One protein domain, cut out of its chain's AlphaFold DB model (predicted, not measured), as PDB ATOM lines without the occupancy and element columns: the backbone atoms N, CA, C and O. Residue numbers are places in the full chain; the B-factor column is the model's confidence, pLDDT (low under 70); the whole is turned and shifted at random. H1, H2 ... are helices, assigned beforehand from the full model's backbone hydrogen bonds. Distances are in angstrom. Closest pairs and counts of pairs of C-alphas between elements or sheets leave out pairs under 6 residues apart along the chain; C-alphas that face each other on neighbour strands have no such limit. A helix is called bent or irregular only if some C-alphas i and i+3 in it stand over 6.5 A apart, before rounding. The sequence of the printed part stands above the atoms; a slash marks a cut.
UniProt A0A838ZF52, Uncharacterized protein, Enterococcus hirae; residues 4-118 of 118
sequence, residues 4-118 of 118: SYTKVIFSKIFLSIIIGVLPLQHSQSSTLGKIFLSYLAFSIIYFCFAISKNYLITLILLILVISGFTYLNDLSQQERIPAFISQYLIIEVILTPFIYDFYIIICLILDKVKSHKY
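Overview. This is residues 4 to 118 of the 118 residues of an uncharacterized protein of Enterococcus hirae (UniProt A0A838ZF52). Two helical hairpins, H1 with H2 and H3 with H4a, join through H2 in the middle; the long bent helix H4 crosses H2 near its bend, and residues 109 to 118 stick out. The printed part has 115 residues with four named helices, H1 to H4, and no named strand: all helix. It is loose, radius of gyration of the C-alphas 17.2 A, spanning 60 by 34 by 31 A.

Along the chain. H1, residues 4 to 21, begins at C-alpha 4 (213.500, 172.331, 204.266). H2, residues 31 to 52, measures 32.0 A; H3, residues 55 to 77, 33.1 A. H4, residues 83 to 115, assigned as one helix by its hydrogen bonds, is bent, with C-alphas 94 and 97 6.6 A apart. Its arms are H4a, residues 83 to 94, and H4b, residues 97 to 115, 27.4 A, ending at C-alpha 115 (198.509, 159.208, 201.165).

Arrangement. H2 is the hub. Closest C-alphas are Gly 20 and Ile 35 in hairpin H1 and H2, 4.6 A, at a shallow tilt of 34.5 degrees, only just short of steep; Phe 49 and Thr 58 where H2 touches H3, 5.1 A, at a steep 58 degrees; Ser 43 and Pro 97 where H4b touches H2 with residues 97 to 98 alone, 6.1 A, about perpendicular at 84 degrees; Ser 76 and Ala 83 in hairpin H3 and H4a, 5.1 A, at a shallow 18 degrees. H1 and H3 are apart. Every O i to N i+4 pair is within hydrogen-bond range in H1, H2, H3, H4a and H4b.

Size, cuts and confidence. The farthest C-alphas, Gln 78 and Tyr 118, are 60.7 A apart. The printed part has no cut and no long link. pLDDT is under 70 in residues 23 to 29 and 116 to 118.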
ATOM      1  N   SER A   4     212.947 171.040 203.876       75.62
ATOM      2  CA  SER A   4     213.500 172.331 204.266       75.62
ATOM      3  C   SER A   4     212.662 173.520 203.776       75.62
ATOM      4  O   SER A   4     212.406 174.412 204.576       75.62
ATOM      5  N   TYR A   5     212.173 173.528 202.530       82.12
ATOM      6  CA  TYR A   5     211.445 174.682 201.970       82.12
ATOM      7  C   TYR A   5     210.046 174.829 202.577       82.12
ATOM      8  O   TYR A   5     209.617 175.925 202.928       82.12
ATOM      9  N   THR A   6     209.362 173.707 202.803       82.19
ATOM     10  CA  THR A   6     208.062 173.686 203.485       82.19
ATOM     11  C   THR A   6     208.142 174.312 204.877       82.19
ATOM     12  O   THR A   6     207.277 175.105 205.244       82.19
ATOM     13  N   LYS A   7     209.207 174.019 205.641       84.75
ATOM     14  CA  LYS A   7     209.441 174.648 206.950       84.75
ATOM     15  C   LYS A   7     209.542 176.167 206.833       84.75
ATOM     16  O   LYS A   7     208.949 176.858 207.651       84.75
ATOM     17  N   VAL A   8     210.221 176.676 205.802       86.88
ATOM     18  CA  VAL A   8     210.325 178.122 205.561       86.88
ATOM     19  C   VAL A   8     208.947 178.743 205.354       86.88
ATOM     20  O   VAL A   8     208.649 179.738 206.009       86.88
ATOM     21  N   ILE A   9     208.093 178.161 204.505       86.06
ATOM     22  CA  ILE A   9     206.735 178.685 204.270       86.06
ATOM     23  C   ILE A   9     205.964 178.780 205.594       86.06
ATOM     24  O   ILE A   9     205.428 179.837 205.924       86.06
ATOM     25  N   PHE A  10     205.962 177.713 206.398       86.62
ATOM     26  CA  PHE A  10     205.288 177.725 207.699       86.62
ATOM     27  C   PHE A  10     205.881 178.755 208.669       86.62
ATOM     28  O   PHE A  10     205.127 179.433 209.366       86.62
ATOM     29  N   SER A  11     207.206 178.932 208.688       89.44
ATOM     30  CA  SER A  11     207.854 179.976 209.488       89.44
ATOM     31  C   SER A  11     207.428 181.380 209.058       89.44
ATOM     32  O   SER A  11     207.135 182.202 209.925       89.44
ATOM     33  N   LYS A  12     207.323 181.653 207.747       91.19
ATOM     34  CA  LYS A  12     206.813 182.938 207.237       91.19
ATOM     35  C   LYS A  12     205.384 183.186 207.723       91.19
ATOM     36  O   LYS A  12     205.104 184.269 208.228       91.19
ATOM     37  N   ILE A  13     204.494 182.192 207.614       88.25
ATOM     38  CA  ILE A  13     203.097 182.295 208.078       88.25
ATOM     39  C   ILE A  13     203.055 182.612 209.575       88.25
ATOM     40  O   ILE A  13     202.405 183.571 209.989       88.25
ATOM     41  N   PHE A  14     203.784 181.843 210.384       89.81
ATOM     42  CA  PHE A  14     203.790 181.994 211.837       89.81
ATOM     43  C   PHE A  14     204.305 183.371 212.279       89.81
ATOM     44  O   PHE A  14     203.647 184.056 213.062       89.81
ATOM     45  N   LEU A  15     205.433 183.822 211.721       88.44
ATOM     46  CA  LEU A  15     205.984 185.152 212.001       88.44
ATOM     47  C   LEU A  15     205.027 186.273 211.579       88.44
ATOM     48  O   LEU A  15     204.883 187.265 212.290       88.44
ATOM     49  N   SER A  16     204.336 186.104 210.453       88.31
ATOM     50  CA  SER A  16     203.374 187.092 209.953       88.31
ATOM     51  C   SER A  16     202.163 187.238 210.868       88.31
ATOM     52  O   SER A  16     201.696 188.352 211.092       88.31
ATOM     53  N   ILE A  17     201.676 186.130 211.433       87.56
ATOM     54  CA  ILE A  17     200.591 186.139 212.423       87.56
ATOM     55  C   ILE A  17     201.045 186.860 213.695       87.56
ATOM     56  O   ILE A  17     200.319 187.719 214.189       87.56
ATOM     57  N   ILE A  18     202.256 186.572 214.188       87.06
ATOM     58  CA  ILE A  18     202.813 187.245 215.371       87.06
ATOM     59  C   ILE A  18     202.859 188.761 215.158       87.06
ATOM     60  O   ILE A  18     202.357 189.510 215.993       87.06
ATOM     61  N   ILE A  19     203.407 189.218 214.029       84.19
ATOM     62  CA  ILE A  19     203.511 190.651 213.717       84.19
ATOM     63  C   ILE A  19     202.131 191.287 213.530       84.19
ATOM     64  O   ILE A  19     201.905 192.403 213.991       84.19
ATOM     65  N   GLY A  20     201.195 190.586 212.891       80.38
ATOM     66  CA  GLY A  20     199.841 191.095 212.688       80.38
ATOM     67  C   GLY A  20     199.047 191.269 213.981       80.38
ATOM     68  O   GLY A  20     198.243 192.195 214.073       80.38
ATOM     69  N   VAL A  21     199.278 190.403 214.972       80.81
ATOM     70  CA  VAL A  21     198.588 190.408 216.273       80.81
ATOM     71  C   VAL A  21     199.301 191.290 217.306       80.81
ATOM     72  O   VAL A  21     198.664 191.764 218.247       80.81
ATOM     73  N   LEU A  22     200.600 191.562 217.129       78.25
ATOM     74  CA  LEU A  22     201.347 192.490 217.978       78.25
ATOM     75  C   LEU A  22     200.706 193.891 217.929       78.25
ATOM     76  O   LEU A  22     200.578 194.477 216.848       78.25
ATOM     77  N   PRO A  23     200.334 194.474 219.085       61.28
ATOM     78  CA  PRO A  23     199.733 195.797 219.155       61.28
ATOM     79  C   PRO A  23     200.831 196.862 219.047       61.28
ATOM     80  O   PRO A  23     201.070 197.645 219.962       61.28
ATOM     81  N   LEU A  24     201.536 196.886 217.919       59.03
ATOM     82  CA  LEU A  24     202.375 198.013 217.542       59.03
ATOM     83  C   LEU A  24     201.423 199.114 217.047       59.03
ATOM     84  O   LEU A  24     200.699 198.918 216.070       59.03
ATOM     85  N   GLN A  25     201.364 200.179 217.852       52.53
ATOM     86  CA  GLN A  25     200.639 201.459 217.764       52.53
ATOM     87  C   GLN A  25     199.841 201.782 216.482       52.53
ATOM     88  O   GLN A  25     200.279 201.507 215.372       52.53
ATOM     89  N   HIS A  26     198.685 202.442 216.678       51.00
ATOM     90  CA  HIS A  26     197.800 203.162 215.735       51.00
ATOM     91  C   HIS A  26     198.134 203.133 214.231       51.00
ATOM     92  O   HIS A  26     198.236 204.159 213.565       51.00
ATOM     93  N   SER A  27     198.223 201.943 213.658       55.00
ATOM     94  CA  SER A  27     198.242 201.762 212.215       55.00
ATOM     95  C   SER A  27     196.799 201.602 211.740       55.00
ATOM     96  O   SER A  27     196.126 200.664 212.165       55.00
ATOM     97  N   GLN A  28     196.353 202.467 210.826       55.69
ATOM     98  CA  GLN A  28     195.020 202.418 210.202       55.69
ATOM     99  C   GLN A  28     194.772 201.153 209.350       55.69
ATOM    100  O   GLN A  28     193.666 200.952 208.855       55.69
ATOM    101  N   SER A  29     195.768 200.278 209.165       63.50
ATOM    102  CA  SER A  29     195.591 199.022 208.433       63.50
ATOM    103  C   SER A  29     194.875 197.952 209.267       63.50
ATOM    104  O   SER A  29     195.228 197.712 210.426       63.50
ATOM    105  N   SER A  30     193.958 197.216 208.635       82.69
ATOM    106  CA  SER A  30     193.328 196.028 209.225       82.69
ATOM    107  C   SER A  30     194.368 194.983 209.660       82.69
ATOM    108  O   SER A  30     195.428 194.845 209.044       82.69
ATOM    109  N   THR A  31     194.063 194.210 210.708       82.88
ATOM    110  CA  THR A  31     194.913 193.109 211.205       82.88
ATOM    111  C   THR A  31     195.288 192.133 210.088       82.88
ATOM    112  O   THR A  31     196.454 191.778 209.936       82.88
ATOM    113  N   LEU A  32     194.316 191.761 209.245       81.62
ATOM    114  CA  LEU A  32     194.543 190.914 208.070       81.62
ATOM    115  C   LEU A  32     195.534 191.546 207.083       81.62
ATOM    116  O   LEU A  32     196.422 190.855 206.589       81.62
ATOM    117  N   GLY A  33     195.431 192.857 206.846       81.56
ATOM    118  CA  GLY A  33     196.372 193.593 206.002       81.56
ATOM    119  C   GLY A  33     197.804 193.533 206.533       81.56
ATOM    120  O   GLY A  33     198.726 193.279 205.763       81.56
ATOM    121  N   LYS A  34     198.001 193.674 207.851       83.44
ATOM    122  CA  LYS A  34     199.331 193.561 208.482       83.44
ATOM    123  C   LYS A  34     199.935 192.170 208.326       83.44
ATOM    124  O   LYS A  34     201.117 192.058 208.003       83.44
ATOM    125  N   ILE A  35     199.133 191.123 208.538       85.56
ATOM    126  CA  ILE A  35     199.569 189.731 208.351       85.56
ATOM    127  C   ILE A  35     200.016 189.535 206.904       85.56
ATOM    128  O   ILE A  35     201.108 189.026 206.657       85.56
ATOM    129  N   PHE A  36     199.207 189.991 205.948       85.06
ATOM    130  CA  PHE A  36     199.515 189.867 204.530       85.06
ATOM    131  C   PHE A  36     200.798 190.616 204.141       85.06
ATOM    132  O   PHE A  36     201.694 190.025 203.543       85.06
ATOM    133  N   LEU A  37     200.934 191.884 204.541       84.12
ATOM    134  CA  LEU A  37     202.126 192.703 204.280       84.12
ATOM    135  C   LEU A  37     203.395 192.104 204.900       84.12
ATOM    136  O   LEU A  37     204.449 192.091 204.265       84.12
ATOM    137  N   SER A  38     203.297 191.568 206.116       87.06
ATOM    138  CA  SER A  38     204.430 190.920 206.788       87.06
ATOM    139  C   SER A  38     204.855 189.653 206.050       87.06
ATOM    140  O   SER A  38     206.043 189.442 205.802       87.06
ATOM    141  N   TYR A  39     203.886 188.840 205.625       88.38
ATOM    142  CA  TYR A  39     204.147 187.630 204.846       88.38
ATOM    143  C   TYR A  39     204.844 187.946 203.523       88.38
ATOM    144  O   TYR A  39     205.800 187.276 203.120       88.38
ATOM    145  N   LEU A  40     204.383 189.005 202.868       84.88
ATOM    146  CA  LEU A  40     204.926 189.510 201.619       84.88
ATOM    147  C   LEU A  40     206.381 189.958 201.784       84.88
ATOM    148  O   LEU A  40     207.251 189.511 201.037       84.88
ATOM    149  N   ALA A  41     206.670 190.742 202.825       86.38
ATOM    150  CA  ALA A  41     208.026 191.167 203.154       86.38
ATOM    151  C   ALA A  41     208.956 189.968 203.407       86.38
ATOM    152  O   ALA A  41     210.031 189.883 202.810       86.38
ATOM    153  N   PHE A  42     208.532 188.986 204.212       89.62
ATOM    154  CA  PHE A  42     209.327 187.775 204.446       89.62
ATOM    155  C   PHE A  42     209.559 186.952 203.180       89.62
ATOM    156  O   PHE A  42     210.607 186.320 203.034       89.62
ATOM    157  N   SER A  43     208.605 186.961 202.253       88.69
ATOM    158  CA  SER A  43     208.727 186.251 200.982       88.69
ATOM    159  C   SER A  43     209.767 186.897 200.070       88.69
ATOM    160  O   SER A  43     210.600 186.179 199.518       88.69
ATOM    161  N   ILE A  44     209.793 188.230 199.992       86.69
ATOM    162  CA  ILE A  44     210.808 188.988 199.243       86.69
ATOM    163  C   ILE A  44     212.200 188.794 199.860       86.69
ATOM    164  O   ILE A  44     213.153 188.494 199.139       86.69
ATOM    165  N   ILE A  45     212.319 188.895 201.189       88.38
ATOM    166  CA  ILE A  45     213.585 188.676 201.913       88.38
ATOM    167  C   ILE A  45     214.127 187.279 201.632       88.38
ATOM    168  O   ILE A  45     215.294 187.119 201.265       88.38
ATOM    169  N   TYR A  46     213.276 186.264 201.767       88.44
ATOM    170  CA  TYR A  46     213.683 184.892 201.523       88.44
ATOM    171  C   TYR A  46     214.064 184.654 200.057       88.44
ATOM    172  O   TYR A  46     215.038 183.957 199.795       88.44
ATOM    173  N   PHE A  47     213.349 185.249 199.101       85.94
ATOM    174  CA  PHE A  47     213.680 185.143 197.680       85.94
ATOM    175  C   PHE A  47     215.053 185.758 197.363       85.94
ATOM    176  O   PHE A  47     215.893 185.110 196.737       85.94
ATOM    177  N   CYS A  48     215.331 186.957 197.885       86.44
ATOM    178  CA  CYS A  48     216.643 187.598 197.763       86.44
ATOM    179  C   CYS A  48     217.755 186.732 198.380       86.44
ATOM    180  O   CYS A  48     218.846 186.596 197.812       86.44
ATOM    181  N   PHE A  49     217.475 186.101 199.522       89.25
ATOM    182  CA  PHE A  49     218.404 185.171 200.158       89.25
ATOM    183  C   PHE A  49     218.606 183.891 199.342       89.25
ATOM    184  O   PHE A  49     219.735 183.436 199.193       89.25
ATOM    185  N   ALA A  50     217.548 183.323 198.767       85.88
ATOM    186  CA  ALA A  50     217.622 182.105 197.964       85.88
ATOM    187  C   ALA A  50     218.484 182.291 196.704       85.88
ATOM    188  O   ALA A  50     219.236 181.383 196.342       85.88
ATOM    189  N   ILE A  51     218.412 183.471 196.075       84.50
ATOM    190  CA  ILE A  51     219.249 183.833 194.922       84.50
ATOM    191  C   ILE A  51     220.706 184.017 195.348       84.50
ATOM    192  O   ILE A  51     221.610 183.434 194.754       84.50
ATOM    193  N   SER A  52     220.940 184.838 196.370       90.31
ATOM    194  CA  SER A  52     222.294 185.275 196.714       90.31
ATOM    195  C   SER A  52     223.078 184.286 197.574       90.31
ATOM    196  O   SER A  52     224.308 184.291 197.544       90.31
ATOM    197  N   LYS A  53     222.380 183.472 198.378       90.00
ATOM    198  CA  LYS A  53     222.933 182.560 199.396       90.00
ATOM    199  C   LYS A  53     223.927 183.234 200.353       90.00
ATOM    200  O   LYS A  53     224.755 182.567 200.968       90.00
ATOM    201  N   ASN A  54     223.858 184.558 200.471       93.06
ATOM    202  CA  ASN A  54     224.784 185.378 201.238       93.06
ATOM    203  C   ASN A  54     224.023 186.558 201.845       93.06
ATOM    204  O   ASN A  54     223.366 187.316 201.132       93.06
ATOM    205  N   TYR A  55     224.130 186.731 203.163       88.19
ATOM    206  CA  TYR A  55     223.384 187.755 203.894       88.19
ATOM    207  C   TYR A  55     223.736 189.189 203.474       88.19
ATOM    208  O   TYR A  55     222.842 190.027 203.389       88.19
ATOM    209  N   LEU A  56     225.004 189.471 203.152       92.06
ATOM    210  CA  LEU A  56     225.426 190.796 202.693       92.06
ATOM    211  C   LEU A  56     224.821 191.118 201.323       92.06
ATOM    212  O   LEU A  56     224.250 192.186 201.123       92.06
ATOM    213  N   ILE A  57     224.890 190.166 200.393       90.31
ATOM    214  CA  ILE A  57     224.310 190.331 199.054       90.31
ATOM    215  C   ILE A  57     222.778 190.409 199.143       90.31
ATOM    216  O   ILE A  57     222.169 191.209 198.440       90.31
ATOM    217  N   THR A  58     222.151 189.650 200.046       90.12
ATOM    218  CA  THR A  58     220.705 189.739 200.325       90.12
ATOM    219  C   THR A  58     220.307 191.151 200.738       90.12
ATOM    220  O   THR A  58     219.318 191.674 200.235       90.12
ATOM    221  N   LEU A  59     221.080 191.781 201.627       90.56
ATOM    222  CA  LEU A  59     220.824 193.150 202.067       90.56
ATOM    223  C   LEU A  59     220.921 194.143 200.902       90.56
ATOM    224  O   LEU A  59     220.043 194.989 200.748       90.56
ATOM    225  N   ILE A  60     221.945 194.010 200.055       92.12
ATOM    226  CA  ILE A  60     222.109 194.849 198.858       92.12
ATOM    227  C   ILE A  60     220.916 194.670 197.909       92.12
ATOM    228  O   ILE A  60     220.342 195.658 197.456       92.12
ATOM    229  N   LEU A  61     220.500 193.428 197.645       89.75
ATOM    230  CA  LEU A  61     219.335 193.132 196.806       89.75
ATOM    231  C   LEU A  61     218.046 193.728 197.378       89.75
ATOM    232  O   LEU A  61     217.257 194.290 196.627       89.75
ATOM    233  N   LEU A  62     217.846 193.658 198.695       90.38
ATOM    234  CA  LEU A  62     216.687 194.263 199.350       90.38
ATOM    235  C   LEU A  62     216.648 195.779 199.159       90.38
ATOM    236  O   LEU A  62     215.595 196.318 198.823       90.38
ATOM    237  N   ILE A  63     217.788 196.456 199.319       91.81
ATOM    238  CA  ILE A  63     217.896 197.897 199.061       91.81
ATOM    239  C   ILE A  63     217.547 198.191 197.599       91.81
ATOM    240  O   ILE A  63     216.727 199.066 197.342       91.81
ATOM    241  N   LEU A  64     218.091 197.422 196.649       90.06
ATOM    242  CA  LEU A  64     217.806 197.597 195.221       90.06
ATOM    243  C   LEU A  64     216.327 197.392 194.877       90.06
ATOM    244  O   LEU A  64     215.785 198.161 194.087       90.06
ATOM    245  N   VAL A  65     215.660 196.397 195.471       87.44
ATOM    246  CA  VAL A  65     214.219 196.164 195.275       87.44
ATOM    247  C   VAL A  65     213.407 197.356 195.777       87.44
ATOM    248  O   VAL A  65     212.543 197.855 195.057       87.44
ATOM    249  N   ILE A  66     213.713 197.858 196.977       87.69
ATOM    250  CA  ILE A  66     213.026 199.023 197.553       87.69
ATOM    251  C   ILE A  66     213.258 200.259 196.680       87.69
ATOM    252  O   ILE A  66     212.296 200.911 196.279       87.69
ATOM    253  N   SER A  67     214.514 200.551 196.331       88.81
ATOM    254  CA  SER A  67     214.864 201.677 195.461       88.81
ATOM    255  C   SER A  67     214.207 201.569 194.086       88.81
ATOM    256  O   SER A  67     213.745 202.576 193.557       88.81
ATOM    257  N   GLY A  68     214.117 200.363 193.520       88.38
ATOM    258  CA  GLY A  68     213.436 200.107 192.253       88.38
ATOM    259  C   GLY A  68     211.944 200.429 192.319       88.38
ATOM    260  O   GLY A  68     211.426 201.095 191.426       88.38
ATOM    261  N   PHE A  69     211.259 200.029 193.396       87.19
ATOM    262  CA  PHE A  69     209.849 200.373 193.601       87.19
ATOM    263  C   PHE A  69     209.633 201.875 193.785       87.19
ATOM    264  O   PHE A  69     208.726 202.430 193.168       87.19
ATOM    265  N   THR A  70     210.478 202.546 194.573       89.25
ATOM    266  CA  THR A  70     210.419 204.008 194.722       89.25
ATOM    267  C   THR A  70     210.636 204.704 193.381       89.25
ATOM    268  O   THR A  70     209.844 205.560 193.002       89.25
ATOM    269  N   TYR A  71     211.641 204.280 192.615       89.88
ATOM    270  CA  TYR A  71     211.946 204.855 191.309       89.88
ATOM    271  C   TYR A  71     210.808 204.662 190.295       89.88
ATOM    272  O   TYR A  71     210.438 205.603 189.595       89.88
ATOM    273  N   LEU A  72     210.206 203.468 190.231       87.75
ATOM    274  CA  LEU A  72     209.045 203.209 189.370       87.75
ATOM    275  C   LEU A  72     207.836 204.066 189.760       87.75
ATOM    276  O   LEU A  72     207.130 204.565 188.882       87.75
ATOM    277  N   ASN A  73     207.611 204.250 191.060       86.88
ATOM    278  CA  ASN A  73     206.552 205.117 191.554       86.88
ATOM    279  C   ASN A  73     206.803 206.587 191.175       86.88
ATOM    280  O   ASN A  73     205.894 207.245 190.676       86.88
ATOM    281  N   ASP A  74     208.034 207.083 191.317       89.81
ATOM    282  CA  ASP A  74     208.398 208.453 190.931       89.81
ATOM    283  C   ASP A  74     208.224 208.689 189.425       89.81
ATOM    284  O   ASP A  74     207.664 209.706 189.015       89.81
ATOM    285  N   LEU A  75     208.641 207.736 188.583       90.12
ATOM    286  CA  LEU A  75     208.422 207.819 187.135       90.12
ATOM    287  C   LEU A  75     206.932 207.885 186.781       90.12
ATOM    288  O   LEU A  75     206.557 208.612 185.858       90.12
ATOM    289  N   SER A  76     206.090 207.141 187.504       89.50
ATOM    290  CA  SER A  76     204.639 207.194 187.326       89.50
ATOM    291  C   SER A  76     204.054 208.533 187.774       89.50
ATOM    292  O   SER A  76     203.161 209.044 187.105       89.50
ATOM    293  N   GLN A  77     204.517 209.095 188.894       89.50
ATOM    294  CA  GLN A  77     204.034 210.384 189.406       89.50
ATOM    295  C   GLN A  77     204.451 211.558 188.516       89.50
ATOM    296  O   GLN A  77     203.725 212.539 188.408       89.50
ATOM    297  N   GLN A  78     205.601 211.446 187.852       93.50
ATOM    298  CA  GLN A  78     206.078 212.414 186.864       93.50
ATOM    299  C   GLN A  78     205.456 212.219 185.471       93.50
ATOM    300  O   GLN A  78     205.932 212.830 184.516       93.50
ATOM    301  N   GLU A  79     204.469 211.324 185.329       88.50
ATOM    302  CA  GLU A  79     203.807 210.975 184.060       88.50
ATOM    303  C   GLU A  79     204.772 210.494 182.954       88.50
ATOM    304  O   GLU A  79     204.409 210.406 181.782       88.50
ATOM    305  N   ARG A  80     206.011 210.127 183.314       89.69
ATOM    306  CA  ARG A  80     207.020 209.611 182.371       89.69
ATOM    307  C   ARG A  80     206.692 208.204 181.904       89.69
ATOM    308  O   ARG A  80     207.083 207.811 180.807       89.69
ATOM    309  N   ILE A  81     205.998 207.447 182.748       88.19
ATOM    310  CA  ILE A  81     205.406 206.161 182.402       88.19
ATOM    311  C   ILE A  81     203.939 206.150 182.844       88.19
ATOM    312  O   ILE A  81     203.609 206.711 183.891       88.19
ATOM    313  N   PRO A  82     203.052 205.481 182.095       86.81
ATOM    314  CA  PRO A  82     201.691 205.247 182.544       86.81
ATOM    315  C   PRO A  82     201.644 204.502 183.883       86.81
ATOM    316  O   PRO A  82     202.363 203.518 184.085       86.81
ATOM    317  N   ALA A  83     200.730 204.911 184.767       82.81
ATOM    318  CA  ALA A  83     200.600 204.331 186.104       82.81
ATOM    319  C   ALA A  83     200.387 202.811 186.096       82.81
ATOM    320  O   ALA A  83     200.952 202.107 186.933       82.81
ATOM    321  N   PHE A  84     199.661 202.288 185.103       84.12
ATOM    322  CA  PHE A  84     199.419 200.853 184.972       84.12
ATOM    323  C   PHE A  84     200.711 200.040 184.788       84.12
ATOM    324  O   PHE A  84     200.777 198.911 185.264       84.12
ATOM    325  N   ILE A  85     201.748 200.599 184.149       82.31
ATOM    326  CA  ILE A  85     203.025 199.900 183.931       82.31
ATOM    327  C   ILE A  85     203.753 199.724 185.261       82.31
ATOM    328  O   ILE A  85     204.191 198.622 185.585       82.31
ATOM    329  N   SER A  86     203.846 200.798 186.051       79.88
ATOM    330  CA  SER A  86     204.481 200.748 187.372       79.88
ATOM    331  C   SER A  86     203.764 199.758 188.296       79.88
ATOM    332  O   SER A  86     204.407 198.914 188.915       79.88
ATOM    333  N   GLN A  87     202.428 199.791 188.313       82.75
ATOM    334  CA  GLN A  87     201.609 198.886 189.115       82.75
ATOM    335  C   GLN A  87     201.791 197.436 188.674       82.75
ATOM    336  O   GLN A  87     202.000 196.577 189.522       82.75
ATOM    337  N   TYR A  88     201.768 197.161 187.369       84.38
ATOM    338  CA  TYR A  88     201.931 195.805 186.850       84.38
ATOM    339  C   TYR A  88     203.294 195.210 187.216       84.38
ATOM    340  O   TYR A  88     203.347 194.104 187.744       84.38
ATOM    341  N   LEU A  89     204.381 195.967 187.030       80.81
ATOM    342  CA  LEU A  89     205.736 195.519 187.374       80.81
ATOM    343  C   LEU A  89     205.900 195.267 188.877       80.81
ATOM    344  O   LEU A  89     206.486 194.262 189.282       80.81
ATOM    345  N   ILE A  90     205.361 196.159 189.712       79.25
ATOM    346  CA  ILE A  90     205.368 195.992 191.170       79.25
ATOM    347  C   ILE A  90     204.602 194.721 191.552       79.25
ATOM    348  O   ILE A  90     205.112 193.895 192.309       79.25
ATOM    349  N   ILE A  91     203.400 194.543 191.000       80.94
ATOM    350  CA  ILE A  91     202.546 193.381 191.248       80.94
ATOM    351  C   ILE A  91     203.254 192.095 190.821       80.94
ATOM    352  O   ILE A  91     203.273 191.150 191.599       80.94
ATOM    353  N   GLU A  92     203.866 192.049 189.640       81.25
ATOM    354  CA  GLU A  92     204.528 190.855 189.105       81.25
ATOM    355  C   GLU A  92     205.711 190.408 189.980       81.25
ATOM    356  O   GLU A  92     205.788 189.241 190.387       81.25
ATOM    357  N   VAL A  93     206.592 191.344 190.351       78.56
ATOM    358  CA  VAL A  93     207.759 191.065 191.209       78.56
ATOM    359  C   VAL A  93     207.321 190.580 192.591       78.56
ATOM    360  O   VAL A  93     207.928 189.672 193.160       78.56
ATOM    361  N   ILE A  94     206.244 191.155 193.123       76.81
ATOM    362  CA  ILE A  94     205.705 190.810 194.437       76.81
ATOM    363  C   ILE A  94     204.938 189.478 194.414       76.81
ATOM    364  O   ILE A  94     205.063 188.684 195.352       76.81
ATOM    365  N   LEU A  95     204.146 189.209 193.371       79.81
ATOM    366  CA  LEU A  95     203.329 187.996 193.291       79.81
ATOM    367  C   LEU A  95     204.152 186.755 192.983       79.81
ATOM    368  O   LEU A  95     203.777 185.677 193.431       79.81
ATOM    369  N   THR A  96     205.254 186.873 192.248       82.19
ATOM    370  CA  THR A  96     206.078 185.719 191.858       82.19
ATOM    371  C   THR A  96     206.465 184.813 193.043       82.19
ATOM    372  O   THR A  96     206.147 183.619 193.002       82.19
ATOM    373  N   PRO A  97     207.072 185.318 194.141       80.25
ATOM    374  CA  PRO A  97     207.388 184.476 195.298       80.25
ATOM    375  C   PRO A  97     206.134 183.939 196.005       80.25
ATOM    376  O   PRO A  97     206.167 182.849 196.574       80.25
ATOM    377  N   PHE A  98     205.014 184.662 195.937       79.88
ATOM    378  CA  PHE A  98     203.748 184.243 196.533       79.88
ATOM    379  C   PHE A  98     203.097 183.079 195.772       79.88
ATOM    380  O   PHE A  98     202.681 182.095 196.382       79.88
ATOM    381  N   ILE A  99     203.049 183.162 194.439       85.00
ATOM    382  CA  ILE A  99     202.529 182.105 193.562       85.00
ATOM    383  C   ILE A  99     203.331 180.820 193.771       85.00
ATOM    384  O   ILE A  99     202.752 179.736 193.848       85.00
ATOM    385  N   TYR A 100     204.653 180.939 193.912       83.94
ATOM    386  CA  TYR A 100     205.510 179.789 194.165       83.94
ATOM    387  C   TYR A 100     205.208 179.127 195.519       83.94
ATOM    388  O   TYR A 100     205.013 177.912 195.577       83.94
ATOM    389  N   ASP A 101     205.092 179.905 196.599       84.69
ATOM    390  CA  ASP A 101     204.725 179.367 197.916       84.69
ATOM    391  C   ASP A 101     203.323 178.718 197.893       84.69
ATOM    392  O   ASP A 101     203.127 177.640 198.460       84.69
ATOM    393  N   PHE A 102     202.364 179.318 197.182       84.81
ATOM    394  CA  PHE A 102     201.011 178.778 197.019       84.81
ATOM    395  C   PHE A 102     200.994 177.447 196.254       84.81
ATOM    396  O   PHE A 102     200.342 176.494 196.685       84.81
ATOM    397  N   TYR A 103     201.757 177.348 195.162       87.19
ATOM    398  CA  TYR A 103     201.931 176.107 194.405       87.19
ATOM    399  C   TYR A 103     202.453 174.973 195.297       87.19
ATOM    400  O   TYR A 103     201.896 173.874 195.305       87.19
ATOM    401  N   ILE A 104     203.468 175.257 196.119       85.69
ATOM    402  CA  ILE A 104     204.019 174.292 197.076       85.69
ATOM    403  C   ILE A 104     202.958 173.865 198.103       85.69
ATOM    404  O   ILE A 104     202.831 172.676 198.386       85.69
ATOM    405  N   ILE A 105     202.150 174.784 198.637       85.62
ATOM    406  CA  ILE A 105     201.066 174.427 199.568       85.62
ATOM    407  C   ILE A 105     200.046 173.491 198.903       85.62
ATOM    408  O   ILE A 105     199.676 172.479 199.503       85.62
ATOM    409  N   ILE A 106     199.627 173.774 197.664       87.31
ATOM    410  CA  ILE A 106     198.696 172.907 196.923       87.31
ATOM    411  C   ILE A 106     199.282 171.504 196.753       87.31
ATOM    412  O   ILE A 106     198.602 170.522 197.050       87.31
ATOM    413  N   CYS A 107     200.540 171.398 196.320       86.56
ATOM    414  CA  CYS A 107     201.206 170.107 196.162       86.56
ATOM    415  C   CYS A 107     201.221 169.304 197.474       86.56
ATOM    416  O   CYS A 107     200.907 168.116 197.455       86.56
ATOM    417  N   LEU A 108     201.485 169.949 198.619       85.19
ATOM    418  CA  LEU A 108     201.449 169.283 199.930       85.19
ATOM    419  C   LEU A 108     200.055 168.761 200.287       85.19
ATOM    420  O   LEU A 108     199.931 167.669 200.845       85.19
ATOM    421  N   ILE A 109     199.008 169.535 199.993       86.00
ATOM    422  CA  ILE A 109     197.623 169.126 200.253       86.00
ATOM    423  C   ILE A 109     197.276 167.906 199.396       86.00
ATOM    424  O   ILE A 109     196.755 166.922 199.921       86.00
ATOM    425  N   LEU A 110     197.602 167.942 198.102       87.12
ATOM    426  CA  LEU A 110     197.340 166.837 197.178       87.12
ATOM    427  C   LEU A 110     198.085 165.559 197.582       87.12
ATOM    428  O   LEU A 110     197.474 164.489 197.611       87.12
ATOM    429  N   ASP A 111     199.362 165.668 197.956       84.12
ATOM    430  CA  ASP A 111     200.159 164.534 198.434       84.12
ATOM    431  C   ASP A 111     199.542 163.907 199.692       84.12
ATOM    432  O   ASP A 111     199.416 162.684 199.782       84.12
ATOM    433  N   LYS A 112     199.083 164.734 200.640       82.44
ATOM    434  CA  LYS A 112     198.472 164.254 201.887       82.44
ATOM    435  C   LYS A 112     197.104 163.603 201.675       82.44
ATOM    436  O   LYS A 112     196.783 162.609 202.323       82.44
ATOM    437  N   VAL A 113     196.300 164.130 200.753       83.44
ATOM    438  CA  VAL A 113     195.026 163.506 200.358       83.44
ATOM    439  C   VAL A 113     195.278 162.161 199.677       83.44
ATOM    440  O   VAL A 113     194.565 161.194 199.944       83.44
ATOM    441  N   LYS A 114     196.310 162.067 198.831       77.69
ATOM    442  CA  LYS A 114     196.689 160.816 198.169       77.69
ATOM    443  C   LYS A 114     197.174 159.768 199.170       77.69
ATOM    444  O   LYS A 114     196.745 158.626 199.073       77.69
ATOM    445  N   SER A 115     197.997 160.144 200.151       74.50
ATOM    446  CA  SER A 115     198.509 159.208 201.165       74.50
ATOM    447  C   SER A 115     197.449 158.684 202.133       74.50
ATOM    448  O   SER A 115     197.698 157.690 202.789       74.50
ATOM    449  N   HIS A 116     196.301 159.354 202.271       68.81
ATOM    450  CA  HIS A 116     195.182 158.862 203.088       68.81
ATOM    451  C   HIS A 116     194.220 157.939 202.330       68.81
ATOM    452  O   HIS A 116     193.361 157.320 202.951       68.81
ATOM    453  N   LYS A 117     194.329 157.866 200.998       56.81
ATOM    454  CA  LYS A 117     193.543 156.944 200.162       56.81
ATOM    455  C   LYS A 117     194.200 155.568 199.982       56.81
ATOM    456  O   LYS A 117     193.569 154.701 199.384       56.81
ATOM    457  N   TYR A 118     195.424 155.386 200.473       47.91
ATOM    458  CA  TYR A 118     196.180 154.131 200.492       47.91
ATOM    459  C   TYR A 118     196.562 153.790 201.932       47.91
ATOM    460  O   TYR A 118     196.781 152.589 202.191       47.91
TER     461      TYR A 118